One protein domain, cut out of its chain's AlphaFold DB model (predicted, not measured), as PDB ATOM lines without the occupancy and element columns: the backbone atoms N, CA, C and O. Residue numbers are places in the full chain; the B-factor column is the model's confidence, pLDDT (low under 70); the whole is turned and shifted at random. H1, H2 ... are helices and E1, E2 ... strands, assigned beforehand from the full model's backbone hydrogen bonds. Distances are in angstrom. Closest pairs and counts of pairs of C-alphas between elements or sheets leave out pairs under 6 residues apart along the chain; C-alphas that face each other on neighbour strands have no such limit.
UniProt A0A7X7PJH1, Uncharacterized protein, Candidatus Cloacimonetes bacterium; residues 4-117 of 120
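What this domain is: This is residues 4 to 117 of the 120 residues of an uncharacterized protein of Candidatus Cloacimonetes bacterium (UniProt A0A7X7PJH1). A small three-stranded sheet has two crossed helices, H1 and H4, packed on one face as two layers; the helical hairpin of H2 and H3 packs on H1 at one end of the domain, and at the other end residues 109 to 117, mostly H6, stick out as an arm. The printed part has 114 residues with six named helices and three named strands, ordered E1 H1 H2 H3 H4 H5 E2 E3 H6. The sheet runs E1 E3 E2, antiparallel, and the class is mostly helix. The whole is compact, with a radius of gyration of the C-alphas of 15.0 A and spans of 49 by 36 by 26 A.

How they stand to each other: E3, residues 96 to 100, is the inner strand between E1, residues 4 to 7, and E2, residues 86 to 89. N 6 and O 97 are 2.9 A apart, and N 89 and O 96 2.8 A, within hydrogen-bond range. E2 and E3 form a hairpin. H4, residues 59 to 68, runs across the strands at a height over the sheet of 10.2 A. The hub is H1, residues 8 to 21, which touches H4 about perpendicular at 87 degrees; their closest C-alphas, Leu 14 and Gly 60, are 4.5 A apart. H2, residues 25 to 34, touches H1 at His 21 and Met 28, the closest C-alphas at 5.7 A. H3, residues 39 to 55, forms a hairpin with H2, opposite ways at a shallow tilt of 1 degrees; C-alphas 29 and 42 are closest, at 6.3 A. H5, residues 76 to 85, only grazes the sheet. H6, residues 101 to 115, and H5 touch only at their ends, C-alphas 85 and 103 being closest at 5.2 A. In the six helices every O i to N i+4 pair is within hydrogen-bond range.

Where its parts are: E1 begins at C-alpha 4 (165.603, 170.783, 154.719). H3 measures 24.3 A, H6 21.5 A and H1 19.1 A from first to last C-alpha. H6 ends at C-alpha 115 (150.794, 158.223, 174.548).

The domain as a whole: The C-alphas of Ala 36 and Gly 117, the two farthest apart, are 50.5 A apart. The printed part has no cut and no long link. Residues 113 to 117 have pLDDT under 70.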
ATOM      1  N   VAL A   4     165.581 169.318 154.768       96.44
ATOM      2  CA  VAL A   4     165.603 170.783 154.719       96.44
ATOM      3  C   VAL A   4     167.035 171.244 154.911       96.44
ATOM      4  O   VAL A   4     167.700 170.860 155.871       96.44
ATOM      5  N   ARG A   5     167.513 172.073 153.985       96.19
ATOM      6  CA  ARG A   5     168.846 172.671 154.043       96.19
ATOM      7  C   ARG A   5     168.704 174.096 154.539       96.19
ATOM      8  O   ARG A   5     168.138 174.932 153.842       96.19
ATOM      9  N   LEU A   6     169.204 174.356 155.737       96.94
ATOM     10  CA  LEU A   6     169.199 175.685 156.324       96.94
ATOM     11  C   LEU A   6     170.573 176.302 156.142       96.94
ATOM     12  O   LEU A   6     171.578 175.752 156.603       96.94
ATOM     13  N   SER A   7     170.613 177.457 155.483       95.50
ATOM     14  CA  SER A   7     171.827 178.261 155.475       95.50
ATOM     15  C   SER A   7     172.143 178.730 156.896       95.50
ATOM     16  O   SER A   7     171.264 178.803 157.760       95.50
ATOM     17  N   ARG A   8     173.390 179.136 157.140       93.50
ATOM     18  CA  ARG A   8     173.772 179.764 158.412       93.50
ATOM     19  C   ARG A   8     172.872 180.950 158.788       93.50
ATOM     20  O   ARG A   8     172.602 181.156 159.968       93.50
ATOM     21  N   GLN A   9     172.431 181.734 157.804       94.44
ATOM     22  CA  GLN A   9     171.565 182.892 158.036       94.44
ATOM     23  C   GLN A   9     170.155 182.461 158.449       94.44
ATOM     24  O   GLN A   9     169.622 183.003 159.411       94.44
ATOM     25  N   ASP A  10     169.584 181.458 157.774       96.88
ATOM     26  CA  ASP A  10     168.266 180.915 158.128       96.88
ATOM     27  C   ASP A  10     168.293 180.273 159.516       96.88
ATOM     28  O   ASP A  10     167.411 180.523 160.332       96.88
ATOM     29  N   HIS A  11     169.346 179.504 159.806       96.44
ATOM     30  CA  HIS A  11     169.577 178.906 161.118       96.44
ATOM     31  C   HIS A  11     169.630 179.969 162.221       96.44
ATOM     32  O   HIS A  11     168.913 179.868 163.212       96.44
ATOM     33  N   ALA A  12     170.440 181.019 162.040       95.25
ATOM     34  CA  ALA A  12     170.547 182.102 163.013       95.25
ATOM     35  C   ALA A  12     169.208 182.827 163.219       95.25
ATOM     36  O   ALA A  12     168.824 183.097 164.355       95.25
ATOM     37  N   LEU A  13     168.475 183.090 162.133       96.88
ATOM     38  CA  LEU A  13     167.168 183.742 162.186       96.88
ATOM     39  C   LEU A  13     166.141 182.889 162.949       96.88
ATOM     40  O   LEU A  13     165.399 183.409 163.779       96.88
ATOM     41  N   LEU A  14     166.128 181.576 162.713       98.00
ATOM     42  CA  LEU A  14     165.263 180.620 163.407       98.00
ATOM     43  C   LEU A  14     165.624 180.473 164.893       98.00
ATOM     44  O   LEU A  14     164.721 180.464 165.730       98.00
ATOM     45  N   CYS A  15     166.916 180.421 165.231       97.31
ATOM     46  CA  CYS A  15     167.381 180.419 166.620       97.31
ATOM     47  C   CYS A  15     166.952 181.689 167.364       97.31
ATOM     48  O   CYS A  15     166.360 181.587 168.437       97.31
ATOM     49  N   ALA A  16     167.189 182.868 166.779       96.62
ATOM     50  CA  ALA A  16     166.785 184.146 167.368       96.62
ATOM     51  C   ALA A  16     165.263 184.212 167.558       96.62
ATOM     52  O   ALA A  16     164.777 184.563 168.634       96.62
ATOM     53  N   ARG A  17     164.488 183.759 166.560       97.50
ATOM     54  CA  ARG A  17     163.027 183.646 166.675       97.50
ATOM     55  C   ARG A  17     162.617 182.810 167.883       97.50
ATOM     56  O   ARG A  17     161.697 183.194 168.605       97.50
ATOM     57  N   PHE A  18     163.258 181.659 168.080       97.44
ATOM     58  CA  PHE A  18     162.949 180.762 169.186       97.44
ATOM     59  C   PHE A  18     163.263 181.415 170.534       97.44
ATOM     60  O   PHE A  18     162.371 181.533 171.377       97.44
ATOM     61  N   ALA A  19     164.496 181.886 170.700       96.06
ATOM     62  CA  ALA A  19     165.024 182.355 171.974       96.06
ATOM     63  C   ALA A  19     164.443 183.689 172.432       96.06
ATOM     64  O   ALA A  19     164.040 183.834 173.583       96.06
ATOM     65  N   GLU A  20     164.381 184.660 171.526       96.62
ATOM     66  CA  GLU A  20     164.071 186.048 171.876       96.62
ATOM     67  C   GLU A  20     162.571 186.333 171.779       96.62
ATOM     68  O   GLU A  20     162.042 187.225 172.442       96.62
ATOM     69  N   HIS A  21     161.850 185.543 170.980       95.44
ATOM     70  CA  HIS A  21     160.452 185.816 170.654       95.44
ATOM     71  C   HIS A  21     159.503 184.662 170.994       95.44
ATOM     72  O   HIS A  21     158.332 184.687 170.593       95.44
ATOM     73  N   GLY A  22     159.972 183.658 171.745       93.50
ATOM     74  CA  GLY A  22     159.180 182.480 172.118       93.50
ATOM     75  C   GLY A  22     158.712 181.703 170.891       93.50
ATOM     76  O   GLY A  22     157.562 181.271 170.819       93.50
ATOM     77  N   ASN A  23     159.579 181.637 169.881       94.69
ATOM     78  CA  ASN A  23     159.329 181.048 168.570       94.69
ATOM     79  C   ASN A  23     158.165 181.668 167.772       94.69
ATOM     80  O   ASN A  23     157.641 181.075 166.827       94.69
ATOM     81  N   SER A  24     157.750 182.888 168.123       96.06
ATOM     82  CA  SER A  24     156.655 183.585 167.455       96.06
ATOM     83  C   SER A  24     157.150 184.393 166.254       96.06
ATOM     84  O   SER A  24     157.793 185.430 166.411       96.06
ATOM     85  N   GLN A  25     156.767 183.970 165.043       96.12
ATOM     86  CA  GLN A  25     157.065 184.718 163.813       96.12
ATOM     87  C   GLN A  25     156.470 186.133 163.828       96.12
ATOM     88  O   GLN A  25     157.125 187.057 163.358       96.12
ATOM     89  N   ARG A  26     155.272 186.327 164.401       97.12
ATOM     90  CA  ARG A  26     154.652 187.658 164.496       97.12
ATOM     91  C   ARG A  26     155.484 188.595 165.368       97.12
ATOM     92  O   ARG A  26     155.852 189.661 164.906       97.12
ATOM     93  N   ARG A  27     155.820 188.172 166.595       97.62
ATOM     94  CA  ARG A  27     156.594 189.005 167.530       97.62
ATOM     95  C   ARG A  27     157.966 189.368 166.971       97.62
ATOM     96  O   ARG A  27     158.375 190.513 167.100       97.62
ATOM     97  N   MET A  28     158.649 188.411 166.340       97.88
ATOM     98  CA  MET A  28     159.933 188.692 165.704       97.88
ATOM     99  C   MET A  28     159.778 189.662 164.534       97.88
ATOM    100  O   MET A  28     160.554 190.599 164.427       97.88
ATOM    101  N   ARG A  29     158.772 189.476 163.668       97.44
ATOM    102  CA  ARG A  29     158.522 190.403 162.557       97.44
ATOM    103  C   ARG A  29     158.294 191.825 163.062       97.44
ATOM    104  O   ARG A  29     158.939 192.730 162.555       97.44
ATOM    105  N   ASP A  30     157.427 191.994 164.058       97.62
ATOM    106  CA  ASP A  30     157.115 193.311 164.619       97.62
ATOM    107  C   ASP A  30     158.400 193.978 165.174       97.62
ATOM    108  O   ASP A  30     158.652 195.151 164.913       97.62
ATOM    109  N   ALA A  31     159.278 193.209 165.836       97.06
ATOM    110  CA  ALA A  31     160.579 193.695 166.314       97.06
ATOM    111  C   ALA A  31     161.568 194.041 165.179       97.06
ATOM    112  O   ALA A  31     162.300 195.023 165.274       97.06
ATOM    113  N   LEU A  32     161.597 193.257 164.093       96.62
ATOM    114  CA  LEU A  32     162.436 193.533 162.918       96.62
ATOM    115  C   LEU A  32     161.971 194.792 162.171       96.62
ATOM    116  O   LEU A  32     162.806 195.562 161.697       96.62
ATOM    117  N   GLU A  33     160.656 195.007 162.080       96.75
ATOM    118  CA  GLU A  33     160.059 196.219 161.512       96.75
ATOM    119  C   GLU A  33     160.409 197.452 162.358       96.75
ATOM    120  O   GLU A  33     160.855 198.461 161.811       96.75
ATOM    121  N   GLU A  34     160.290 197.357 163.686       97.00
ATOM    122  CA  GLU A  34     160.670 198.430 164.617       97.00
ATOM    123  C   GLU A  34     162.166 198.770 164.531       97.00
ATOM    124  O   GLU A  34     162.545 199.942 164.530       97.00
ATOM    125  N   ALA A  35     163.020 197.757 164.377       96.06
ATOM    126  CA  ALA A  35     164.460 197.922 164.199       96.06
ATOM    127  C   ALA A  35     164.873 198.353 162.774       96.06
ATOM    128  O   ALA A  35     166.070 198.437 162.489       96.06
ATOM    129  N   ALA A  36     163.913 198.623 161.881       96.06
ATOM    130  CA  ALA A  36     164.140 199.003 160.485       96.06
ATOM    131  C   ALA A  36     165.061 198.027 159.722       96.06
ATOM    132  O   ALA A  36     165.866 198.427 158.875       96.06
ATOM    133  N   VAL A  37     164.951 196.731 160.028       96.06
ATOM    134  CA  VAL A  37     165.709 195.681 159.342       96.06
ATOM    135  C   VAL A  37     165.238 195.578 157.884       96.06
ATOM    136  O   VAL A  37     164.044 195.728 157.610       96.06
ATOM    137  N   PRO A  38     166.146 195.307 156.927       95.75
ATOM    138  CA  PRO A  38     165.793 195.132 155.524       95.75
ATOM    139  C   PRO A  38     164.619 194.165 155.274       95.75
ATOM    140  O   PRO A  38     164.503 193.099 155.884       95.75
ATOM    141  N   ALA A  39     163.747 194.542 154.333       94.50
ATOM    142  CA  ALA A  39     162.511 193.816 154.027       94.50
ATOM    143  C   ALA A  39     162.743 192.385 153.504       94.50
ATOM    144  O   ALA A  39     161.867 191.531 153.632       94.50
ATOM    145  N   ASP A  40     163.914 192.096 152.938       96.00
ATOM    146  CA  ASP A  40     164.314 190.757 152.501       96.00
ATOM    147  C   ASP A  40     164.512 189.793 153.681       96.00
ATOM    148  O   ASP A  40     164.143 188.623 153.576       96.00
ATOM    149  N   VAL A  41     165.002 190.275 154.830       95.50
ATOM    150  CA  VAL A  41     165.104 189.475 156.063       95.50
ATOM    151  C   VAL A  41     163.713 189.108 156.579       95.50
ATOM    152  O   VAL A  41     163.464 187.956 156.938       95.50
ATOM    153  N   ILE A  42     162.778 190.061 156.556       96.81
ATOM    154  CA  ILE A  42     161.375 189.821 156.919       96.81
ATOM    155  C   ILE A  42     160.726 188.837 155.936       96.81
ATOM    156  O   ILE A  42     160.062 187.887 156.354       96.81
ATOM    157  N   GLY A  43     160.961 189.011 154.632       97.12
ATOM    158  CA  GLY A  43     160.498 188.085 153.598       97.12
ATOM    159  C   GLY A  43     161.019 186.664 153.819       97.12
ATOM    160  O   GLY A  43     160.257 185.702 153.733       97.12
ATOM    161  N   ARG A  44     162.293 186.530 154.200       96.75
ATOM    162  CA  ARG A  44     162.915 185.246 154.539       96.75
ATOM    163  C   ARG A  44     162.307 184.617 155.794       96.75
ATOM    164  O   ARG A  44     161.996 183.430 155.770       96.75
ATOM    165  N   LEU A  45     162.052 185.395 156.849       97.31
ATOM    166  CA  LEU A  45     161.342 184.923 158.045       97.31
ATOM    167  C   LEU A  45     159.950 184.362 157.700       97.31
ATOM    168  O   LEU A  45     159.561 183.306 158.206       97.31
ATOM    169  N   CYS A  46     159.203 185.056 156.839       96.56
ATOM    170  CA  CYS A  46     157.889 184.613 156.373       96.56
ATOM    171  C   CYS A  46     157.982 183.320 155.550       96.56
ATOM    172  O   CYS A  46     157.263 182.368 155.847       96.56
ATOM    173  N   ALA A  47     158.912 183.244 154.593       97.50
ATOM    174  CA  ALA A  47     159.121 182.054 153.768       97.50
ATOM    175  C   ALA A  47     159.505 180.822 154.607       97.50
ATOM    176  O   ALA A  47     158.979 179.730 154.393       97.50
ATOM    177  N   LEU A  48     160.368 180.992 155.617       97.50
ATOM    178  CA  LEU A  48     160.709 179.918 156.554       97.50
ATOM    179  C   LEU A  48     159.479 179.450 157.336       97.50
ATOM    180  O   LEU A  48     159.290 178.252 157.523       97.50
ATOM    181  N   ARG A  49     158.600 180.369 157.753       97.00
ATOM    182  CA  ARG A  49     157.367 179.998 158.458       97.00
ATOM    183  C   ARG A  49     156.373 179.253 157.568       97.00
ATOM    184  O   ARG A  49     155.671 178.364 158.047       97.00
ATOM    185  N   GLU A  50     156.279 179.615 156.294       97.12
ATOM    186  CA  GLU A  50     155.465 178.887 155.316       97.12
ATOM    187  C   GLU A  50     156.011 177.478 155.077       97.12
ATOM    188  O   GLU A  50     155.244 176.517 155.094       97.12
ATOM    189  N   MET A  51     157.334 177.345 154.958       96.56
ATOM    190  CA  MET A  51     158.012 176.056 154.849       96.56
ATOM    191  C   MET A  51     157.738 175.160 156.065       96.56
ATOM    192  O   MET A  51     157.338 174.014 155.892       96.56
ATOM    193  N   GLU A  52     157.875 175.678 157.289       96.69
ATOM    194  CA  GLU A  52     157.547 174.943 158.523       96.69
ATOM    195  C   GLU A  52     156.116 174.401 158.525       96.69
ATOM    196  O   GLU A  52     155.880 173.266 158.931       96.69
ATOM    197  N   ARG A  53     155.152 175.208 158.060       96.44
ATOM    198  CA  ARG A  53     153.745 174.798 157.971       96.44
ATOM    199  C   ARG A  53     153.535 173.709 156.929       96.44
ATOM    200  O   ARG A  53     152.823 172.756 157.208       96.44
ATOM    201  N   ALA A  54     154.139 173.854 155.750       96.12
ATOM    202  CA  ALA A  54     154.013 172.884 154.667       96.12
ATOM    203  C   ALA A  54     154.643 171.528 155.016       96.12
ATOM    204  O   ALA A  54     154.175 170.496 154.548       96.12
ATOM    205  N   LEU A  55     155.699 171.544 155.829       94.81
ATOM    206  CA  LEU A  55     156.424 170.351 156.254       94.81
ATOM    207  C   LEU A  55     155.974 169.826 157.620       94.81
ATOM    208  O   LEU A  55     156.491 168.814 158.064       94.81
ATOM    209  N   GLU A  56     155.060 170.516 158.307       94.31
ATOM    210  CA  GLU A  56     154.609 170.184 159.665       94.31
ATOM    211  C   GLU A  56     155.760 169.990 160.676       94.31
ATOM    212  O   GLU A  56     155.703 169.131 161.563       94.31
ATOM    213  N   VAL A  57     156.808 170.810 160.557       94.56
ATOM    214  CA  VAL A  57     158.005 170.782 161.413       94.56
ATOM    215  C   VAL A  57     158.267 172.159 162.009       94.56
ATOM    216  O   VAL A  57     158.216 173.175 161.319       94.56
ATOM    217  N   ASP A  58     158.607 172.194 163.297       95.31
ATOM    218  CA  ASP A  58     159.083 173.401 163.975       95.31
ATOM    219  C   ASP A  58     160.609 173.531 163.840       95.31
ATOM    220  O   ASP A  58     161.380 173.033 164.666       95.31
ATOM    221  N   LEU A  59     161.056 174.192 162.769       97.00
ATOM    222  CA  LEU A  59     162.475 174.381 162.477       97.00
ATOM    223  C   LEU A  59     163.146 175.328 163.476       97.00
ATOM    224  O   LEU A  59     164.321 175.137 163.781       97.00
ATOM    225  N   GLY A  60     162.416 176.301 164.029       97.00
ATOM    226  CA  GLY A  60     162.909 177.158 165.116       97.00
ATOM    227  C   GLY A  60     163.352 176.348 166.330       97.00
ATOM    228  O   GLY A  60     164.466 176.514 166.832       97.00
ATOM    229  N   ALA A  61     162.508 175.411 166.754       95.88
ATOM    230  CA  ALA A  61     162.795 174.541 167.884       95.88
ATOM    231  C   ALA A  61     163.938 173.553 167.598       95.88
ATOM    232  O   ALA A  61     164.742 173.271 168.489       95.88
ATOM    233  N   VAL A  62     164.028 173.040 166.365       96.81
ATOM    234  CA  VAL A  62     165.135 172.172 165.927       96.81
ATOM    235  C   VAL A  62     166.463 172.932 165.933       96.81
ATOM    236  O   VAL A  62     167.430 172.433 166.502       96.81
ATOM    237  N   CYS A  63     166.515 174.135 165.352       97.56
ATOM    238  CA  CYS A  63     167.741 174.939 165.296       97.56
ATOM    239  C   CYS A  63     168.223 175.313 166.698       97.56
ATOM    240  O   CYS A  63     169.394 175.125 167.022       97.56
ATOM    241  N   TRP A  64     167.312 175.768 167.564       96.81
ATOM    242  CA  TRP A  64     167.672 176.140 168.930       96.81
ATOM    243  C   TRP A  64     168.256 174.962 169.714       96.81
ATOM    244  O   TRP A  64     169.338 175.081 170.290       96.81
ATOM    245  N   ARG A  65     167.589 173.800 169.692       96.25
ATOM    246  CA  ARG A  65     168.100 172.591 170.360       96.25
ATOM    247  C   ARG A  65     169.400 172.096 169.750       96.25
ATOM    248  O   ARG A  65     170.262 171.610 170.473       96.25
ATOM    249  N   TRP A  66     169.565 172.228 168.437       96.69
ATOM    250  CA  TRP A  66     170.808 171.860 167.774       96.69
ATOM    251  C   TRP A  66     171.974 172.704 168.290       96.69
ATOM    252  O   TRP A  66     173.015 172.142 168.630       96.69
ATOM    253  N   GLU A  67     171.800 174.021 168.398       95.69
ATOM    254  CA  GLU A  67     172.841 174.933 168.887       95.69
ATOM    255  C   GLU A  67     173.272 174.594 170.325       95.69
ATOM    256  O   GLU A  67     174.465 174.566 170.615       95.69
ATOM    257  N   HIS A  68     172.320 174.210 171.183       96.06
ATOM    258  CA  HIS A  68     172.541 173.943 172.615       96.06
ATOM    259  C   HIS A  68     172.776 172.455 172.937       96.06
ATOM    260  O   HIS A  68     172.911 172.056 174.096       96.06
ATOM    261  N   ARG A  69     172.858 171.584 171.920       96.19
ATOM    262  CA  ARG A  69     172.954 170.119 172.109       96.19
ATOM    263  C   ARG A  69     174.185 169.668 172.911       96.19
ATOM    264  O   ARG A  69     174.222 168.556 173.443       96.19
ATOM    265  N   ASN A  70     175.218 170.507 172.945       95.00
ATOM    266  CA  ASN A  70     176.493 170.236 173.604       95.00
ATOM    267  C   ASN A  70     176.654 170.958 174.942       95.00
ATOM    268  O   ASN A  70     177.693 170.788 175.579       95.00
ATOM    269  N   ASP A  71     175.647 171.710 175.377       96.69
ATOM    270  CA  ASP A  71     175.669 172.356 176.681       96.69
ATOM    271  C   ASP A  71     175.755 171.308 177.793       96.69
ATOM    272  O   ASP A  71     175.250 170.189 177.669       96.69
ATOM    273  N   GLU A  72     176.396 171.679 178.900       94.69
ATOM    274  CA  GLU A  72     176.620 170.784 180.041       94.69
ATOM    275  C   GLU A  72     175.303 170.280 180.651       94.69
ATOM    276  O   GLU A  72     175.216 169.139 181.100       94.69
ATOM    277  N   ALA A  73     174.260 171.111 180.611       93.50
ATOM    278  CA  ALA A  73     172.935 170.784 181.126       93.50
ATOM    279  C   ALA A  73     172.098 169.907 180.176       93.50
ATOM    280  O   ALA A  73     171.062 169.380 180.589       93.50
ATOM    281  N   THR A  74     172.513 169.742 178.916       93.88
ATOM    282  CA  THR A  74     171.740 168.990 177.924       93.88
ATOM    283  C   THR A  74     171.874 167.490 178.158       93.88
ATOM    284  O   THR A  74     172.973 166.930 178.182       93.88
ATOM    285  N   HIS A  75     170.736 166.808 178.293       94.62
ATOM    286  CA  HIS A  75     170.708 165.370 178.542       94.62
ATOM    287  C   HIS A  75     171.357 164.592 177.373       94.62
ATOM    288  O   HIS A  75     171.065 164.887 176.211       94.62
ATOM    289  N   PRO A  76     172.169 163.540 177.622       94.62
ATOM    290  CA  PRO A  76     172.859 162.803 176.556       94.62
ATOM    291  C   PRO A  76     171.934 162.242 175.467       94.62
ATOM    292  O   PRO A  76     172.295 162.225 174.292       94.62
ATOM    293  N   LEU A  77     170.722 161.818 175.842       93.06
ATOM    294  CA  LEU A  77     169.715 161.359 174.880       93.06
ATOM    295  C   LEU A  77     169.229 162.487 173.960       93.06
ATOM    296  O   LEU A  77     169.032 162.246 172.775       93.06
ATOM    297  N   GLU A  78     169.055 163.708 174.470       93.75
ATOM    298  CA  GLU A  78     168.662 164.848 173.636       93.75
ATOM    299  C   GLU A  78     169.742 165.140 172.594       93.75
ATOM    300  O   GLU A  78     169.428 165.308 171.420       93.75
ATOM    301  N   ARG A  79     171.021 165.074 172.981       95.31
ATOM    302  CA  ARG A  79     172.140 165.187 172.037       95.31
ATOM    303  C   ARG A  79     172.076 164.131 170.933       95.31
ATOM    304  O   ARG A  79     172.163 164.486 169.762       95.31
ATOM    305  N   GLN A  80     171.874 162.863 171.292       95.25
ATOM    306  CA  GLN A  80     171.753 161.771 170.318       95.25
ATOM    307  C   GLN A  80     170.548 161.951 169.390       95.25
ATOM    308  O   GLN A  80     170.650 161.719 168.187       95.25
ATOM    309  N   ILE A  81     169.410 162.393 169.933       95.44
ATOM    310  CA  ILE A  81     168.222 162.733 169.145       95.44
ATOM    311  C   ILE A  81     168.559 163.850 168.157       95.44
ATOM    312  O   ILE A  81     168.252 163.722 166.973       95.44
ATOM    313  N   MET A  82     169.226 164.913 168.614       96.88
ATOM    314  CA  MET A  82     169.609 166.028 167.754       96.88
ATOM    315  C   MET A  82     170.555 165.590 166.630       96.88
ATOM    316  O   MET A  82     170.331 165.964 165.483       96.88
ATOM    317  N   GLU A  83     171.542 164.740 166.921       96.06
ATOM    318  CA  GLU A  83     172.451 164.134 165.930       96.06
ATOM    319  C   GLU A  83     171.745 163.182 164.950       96.06
ATOM    320  O   GLU A  83     172.187 163.011 163.814       96.06
ATOM    321  N   TYR A  84     170.631 162.575 165.359       95.62
ATOM    322  CA  TYR A  84     169.810 161.733 164.492       95.62
ATOM    323  C   TYR A  84     168.919 162.545 163.536       95.62
ATOM    324  O   TYR A  84     168.703 162.138 162.387       95.62
ATOM    325  N   VAL A  85     168.390 163.689 163.988       96.75
ATOM    326  CA  VAL A  85     167.488 164.535 163.183       96.75
ATOM    327  C   VAL A  85     168.212 165.557 162.327       96.75
ATOM    328  O   VAL A  85     167.652 165.997 161.325       96.75
ATOM    329  N   ALA A  86     169.427 165.957 162.692       96.94
ATOM    330  CA  ALA A  86     170.147 166.987 161.970       96.94
ATOM    331  C   ALA A  86     171.647 166.706 161.898       96.94
ATOM    332  O   ALA A  86     172.232 166.054 162.758       96.94
ATOM    333  N   GLU A  87     172.281 167.207 160.843       95.75
ATOM    334  CA  GLU A  87     173.729 167.138 160.682       95.75
ATOM    335  C   GLU A  87     174.272 168.422 160.048       95.75
ATOM    336  O   GLU A  87     173.616 169.012 159.184       95.75
ATOM    337  N   PRO A  88     175.478 168.868 160.428       94.69
ATOM    338  CA  PRO A  88     176.123 169.972 159.751       94.69
ATOM    339  C   PRO A  88     176.743 169.469 158.441       94.69
ATOM    340  O   PRO A  88     177.359 168.400 158.387       94.69
ATOM    341  N   ARG A  89     176.625 170.256 157.373       94.88
ATOM    342  CA  ARG A  89     177.291 170.005 156.089       94.88
ATOM    343  C   ARG A  89     178.097 171.213 155.657       94.88
ATOM    344  O   ARG A  89     177.691 172.345 155.877       94.88
ATOM    345  N   GLY A  90     179.231 170.959 155.010       89.44
ATOM    346  CA  GLY A  90     180.179 172.005 154.628       89.44
ATOM    347  C   GLY A  90     181.090 172.432 155.781       89.44
ATOM    348  O   GLY A  90     181.036 171.889 156.883       89.44
ATOM    349  N   THR A  91     181.972 173.389 155.504       80.38
ATOM    350  CA  THR A  91     182.951 173.918 156.463       80.38
ATOM    351  C   THR A  91     183.023 175.444 156.379       80.38
ATOM    352  O   THR A  91     182.670 176.054 155.366       80.38
ATOM    353  N   GLY A  92     183.484 176.083 157.458       76.00
ATOM    354  CA  GLY A  92     183.713 177.529 157.494       76.00
ATOM    355  C   GLY A  92     182.434 178.353 157.316       76.00
ATOM    356  O   GLY A  92     181.443 178.141 158.006       76.00
ATOM    357  N   SER A  93     182.462 179.338 156.420       72.75
ATOM    358  CA  SER A  93     181.330 180.241 156.161       72.75
ATOM    359  C   SER A  93     180.201 179.610 155.340       72.75
ATOM    360  O   SER A  93     179.088 180.125 155.374       72.75
ATOM    361  N   GLY A  94     180.473 178.508 154.637       81.50
ATOM    362  CA  GLY A  94     179.514 177.804 153.782       81.50
ATOM    363  C   GLY A  94     178.845 176.612 154.457       81.50
ATOM    364  O   GLY A  94     178.420 175.694 153.760       81.50
ATOM    365  N   TRP A  95     178.822 176.573 155.792       91.62
ATOM    366  CA  TRP A  95     178.157 175.489 156.501       91.62
ATOM    367  C   TRP A  95     176.629 175.639 156.443       91.62
ATOM    368  O   TRP A  95     176.085 176.746 156.487       91.62
ATOM    369  N   GLU A  96     175.950 174.502 156.354       95.94
ATOM    370  CA  GLU A  96     174.498 174.361 156.369       95.94
ATOM    371  C   GLU A  96     174.092 173.383 157.468       95.94
ATOM    372  O   GLU A  96     174.802 172.406 157.728       95.94
ATOM    373  N   LEU A  97     172.921 173.596 158.065       96.75
ATOM    374  CA  LEU A  97     172.270 172.567 158.867       96.75
ATOM    375  C   LEU A  97     171.320 171.774 157.973       96.75
ATOM    376  O   LEU A  97     170.388 172.332 157.394       96.75
ATOM    377  N   TRP A  98     171.556 170.475 157.851       97.50
ATOM    378  CA  TRP A  98     170.665 169.566 157.142       97.50
ATOM    379  C   TRP A  98     169.739 168.902 158.148       97.50
ATOM    380  O   TRP A  98     170.185 168.083 158.947       97.50
ATOM    381  N   VAL A  99     168.454 169.244 158.100       97.69
ATOM    382  CA  VAL A  99     167.412 168.659 158.948       97.69
ATOM    383  C   VAL A  99     166.722 167.537 158.180       97.69
ATOM    384  O   VAL A  99     166.142 167.763 157.118       97.69
ATOM    385  N   ARG A 100     166.792 166.318 158.708       97.38
ATOM    386  CA  ARG A 100     166.219 165.100 158.131       97.38
ATOM    387  C   ARG A 100     164.752 165.000 158.547       97.38
ATOM    388  O   ARG A 100     164.452 164.622 159.676       97.38
ATOM    389  N   LEU A 101     163.840 165.333 157.636       95.88
ATOM    390  CA  LEU A 101     162.403 165.368 157.924       95.88
ATOM    391  C   LEU A 101     161.868 163.991 158.310       95.88
ATOM    392  O   LEU A 101     161.133 163.874 159.283       95.88
ATOM    393  N   ASP A 102     162.314 162.945 157.610       94.50
ATOM    394  CA  ASP A 102     161.913 161.565 157.893       94.50
ATOM    395  C   ASP A 102     162.230 161.184 159.358       94.50
ATOM    396  O   ASP A 102     161.406 160.580 160.040       94.50
ATOM    397  N   SER A 103     163.388 161.618 159.878       94.94
ATOM    398  CA  SER A 103     163.783 161.411 161.279       94.94
ATOM    399  C   SER A 103     162.903 162.194 162.260       94.94
ATOM    400  O   SER A 103     162.541 161.674 163.313       94.94
ATOM    401  N   VAL A 104     162.567 163.448 161.933       94.25
ATOM    402  CA  VAL A 104     161.713 164.301 162.779       94.25
ATOM    403  C   VAL A 104     160.305 163.714 162.884       94.25
ATOM    404  O   VAL A 104     159.771 163.600 163.987       94.25
ATOM    405  N   HIS A 105     159.725 163.292 161.759       93.31
ATOM    406  CA  HIS A 105     158.397 162.683 161.735       93.31
ATOM    407  C   HIS A 105     158.371 161.337 162.463       93.31
ATOM    408  O   HIS A 105     157.494 161.130 163.295       93.31
ATOM    409  N   ALA A 106     159.371 160.473 162.255       92.44
ATOM    410  CA  ALA A 106     159.457 159.194 162.961       92.44
ATOM    411  C   ALA A 106     159.523 159.362 164.492       92.44
ATOM    412  O   ALA A 106     158.902 158.605 165.236       92.44
ATOM    413  N   LEU A 107     160.248 160.374 164.986       91.00
ATOM    414  CA  LEU A 107     160.283 160.681 166.419       91.00
ATOM    415  C   LEU A 107     158.945 161.203 166.934       91.00
ATOM    416  O   LEU A 107     158.527 160.822 168.026       91.00
ATOM    417  N   ARG A 108     158.269 162.052 166.155       89.50
ATOM    418  CA  ARG A 108     156.937 162.552 166.498       89.50
ATOM    419  C   ARG A 108     155.934 161.404 166.608       89.50
ATOM    420  O   ARG A 108     155.273 161.293 167.635       89.50
ATOM    421  N   GLU A 109     155.899 160.512 165.623       89.38
ATOM    422  CA  GLU A 109     155.057 159.310 165.642       89.38
ATOM    423  C   GLU A 109     155.376 158.403 166.835       89.38
ATOM    424  O   GLU A 109     154.468 157.893 167.484       89.38
ATOM    425  N   LEU A 110     156.657 158.225 167.180       88.19
ATOM    426  CA  LEU A 110     157.059 157.432 168.343       88.19
ATOM    427  C   LEU A 110     156.575 158.053 169.663       88.19
ATOM    428  O   LEU A 110     156.165 157.328 170.570       88.19
ATOM    429  N   MET A 111     156.644 159.379 169.793       83.69
ATOM    430  CA  MET A 111     156.179 160.093 170.985       83.69
ATOM    431  C   MET A 111     154.653 160.063 171.101       83.69
ATOM    432  O   MET A 111     154.129 159.811 172.184       83.69
ATOM    433  N   GLU A 112     153.946 160.269 169.990       82.06
ATOM    434  CA  GLU A 112     152.483 160.214 169.930       82.06
ATOM    435  C   GLU A 112     151.966 158.776 170.130       82.06
ATOM    436  O   GLU A 112     151.021 158.559 170.881       82.06
ATOM    437  N   GLY A 113     152.631 157.767 169.561       68.62
ATOM    438  CA  GLY A 113     152.269 156.353 169.704       68.62
ATOM    439  C   GLY A 113     152.482 155.789 171.113       68.62
ATOM    440  O   GLY A 113     151.722 154.928 171.549       68.62
ATOM    441  N   ARG A 114     153.464 156.304 171.868       58.28
ATOM    442  CA  ARG A 114     153.650 155.955 173.292       58.28
ATOM    443  C   ARG A 114     152.571 156.543 174.201       58.28
ATOM    444  O   ARG A 114     152.319 155.968 175.250       58.28
ATOM    445  N   LEU A 115     151.919 157.638 173.804       53.41
ATOM    446  CA  LEU A 115     150.794 158.223 174.548       53.41
ATOM    447  C   LEU A 115     149.483 157.439 174.368       53.41
ATOM    448  O   LEU A 115     148.562 157.611 175.157       53.41
ATOM    449  N   VAL A 116     149.390 156.574 173.351       53.69
ATOM    450  CA  VAL A 116     148.198 155.747 173.063       53.69
ATOM    451  C   VAL A 116     148.345 154.313 173.606       53.69
ATOM    452  O   VAL A 116     147.400 153.529 173.570       53.69
ATOM    453  N   GLY A 117     149.519 153.962 174.137       48.81
ATOM    454  CA  GLY A 117     149.849 152.626 174.631       48.81
ATOM    455  C   GLY A 117     150.258 152.607 176.101       48.81
ATOM    456  O   GLY A 117     151.350 152.135 176.405       48.81
TER     457      GLY A 117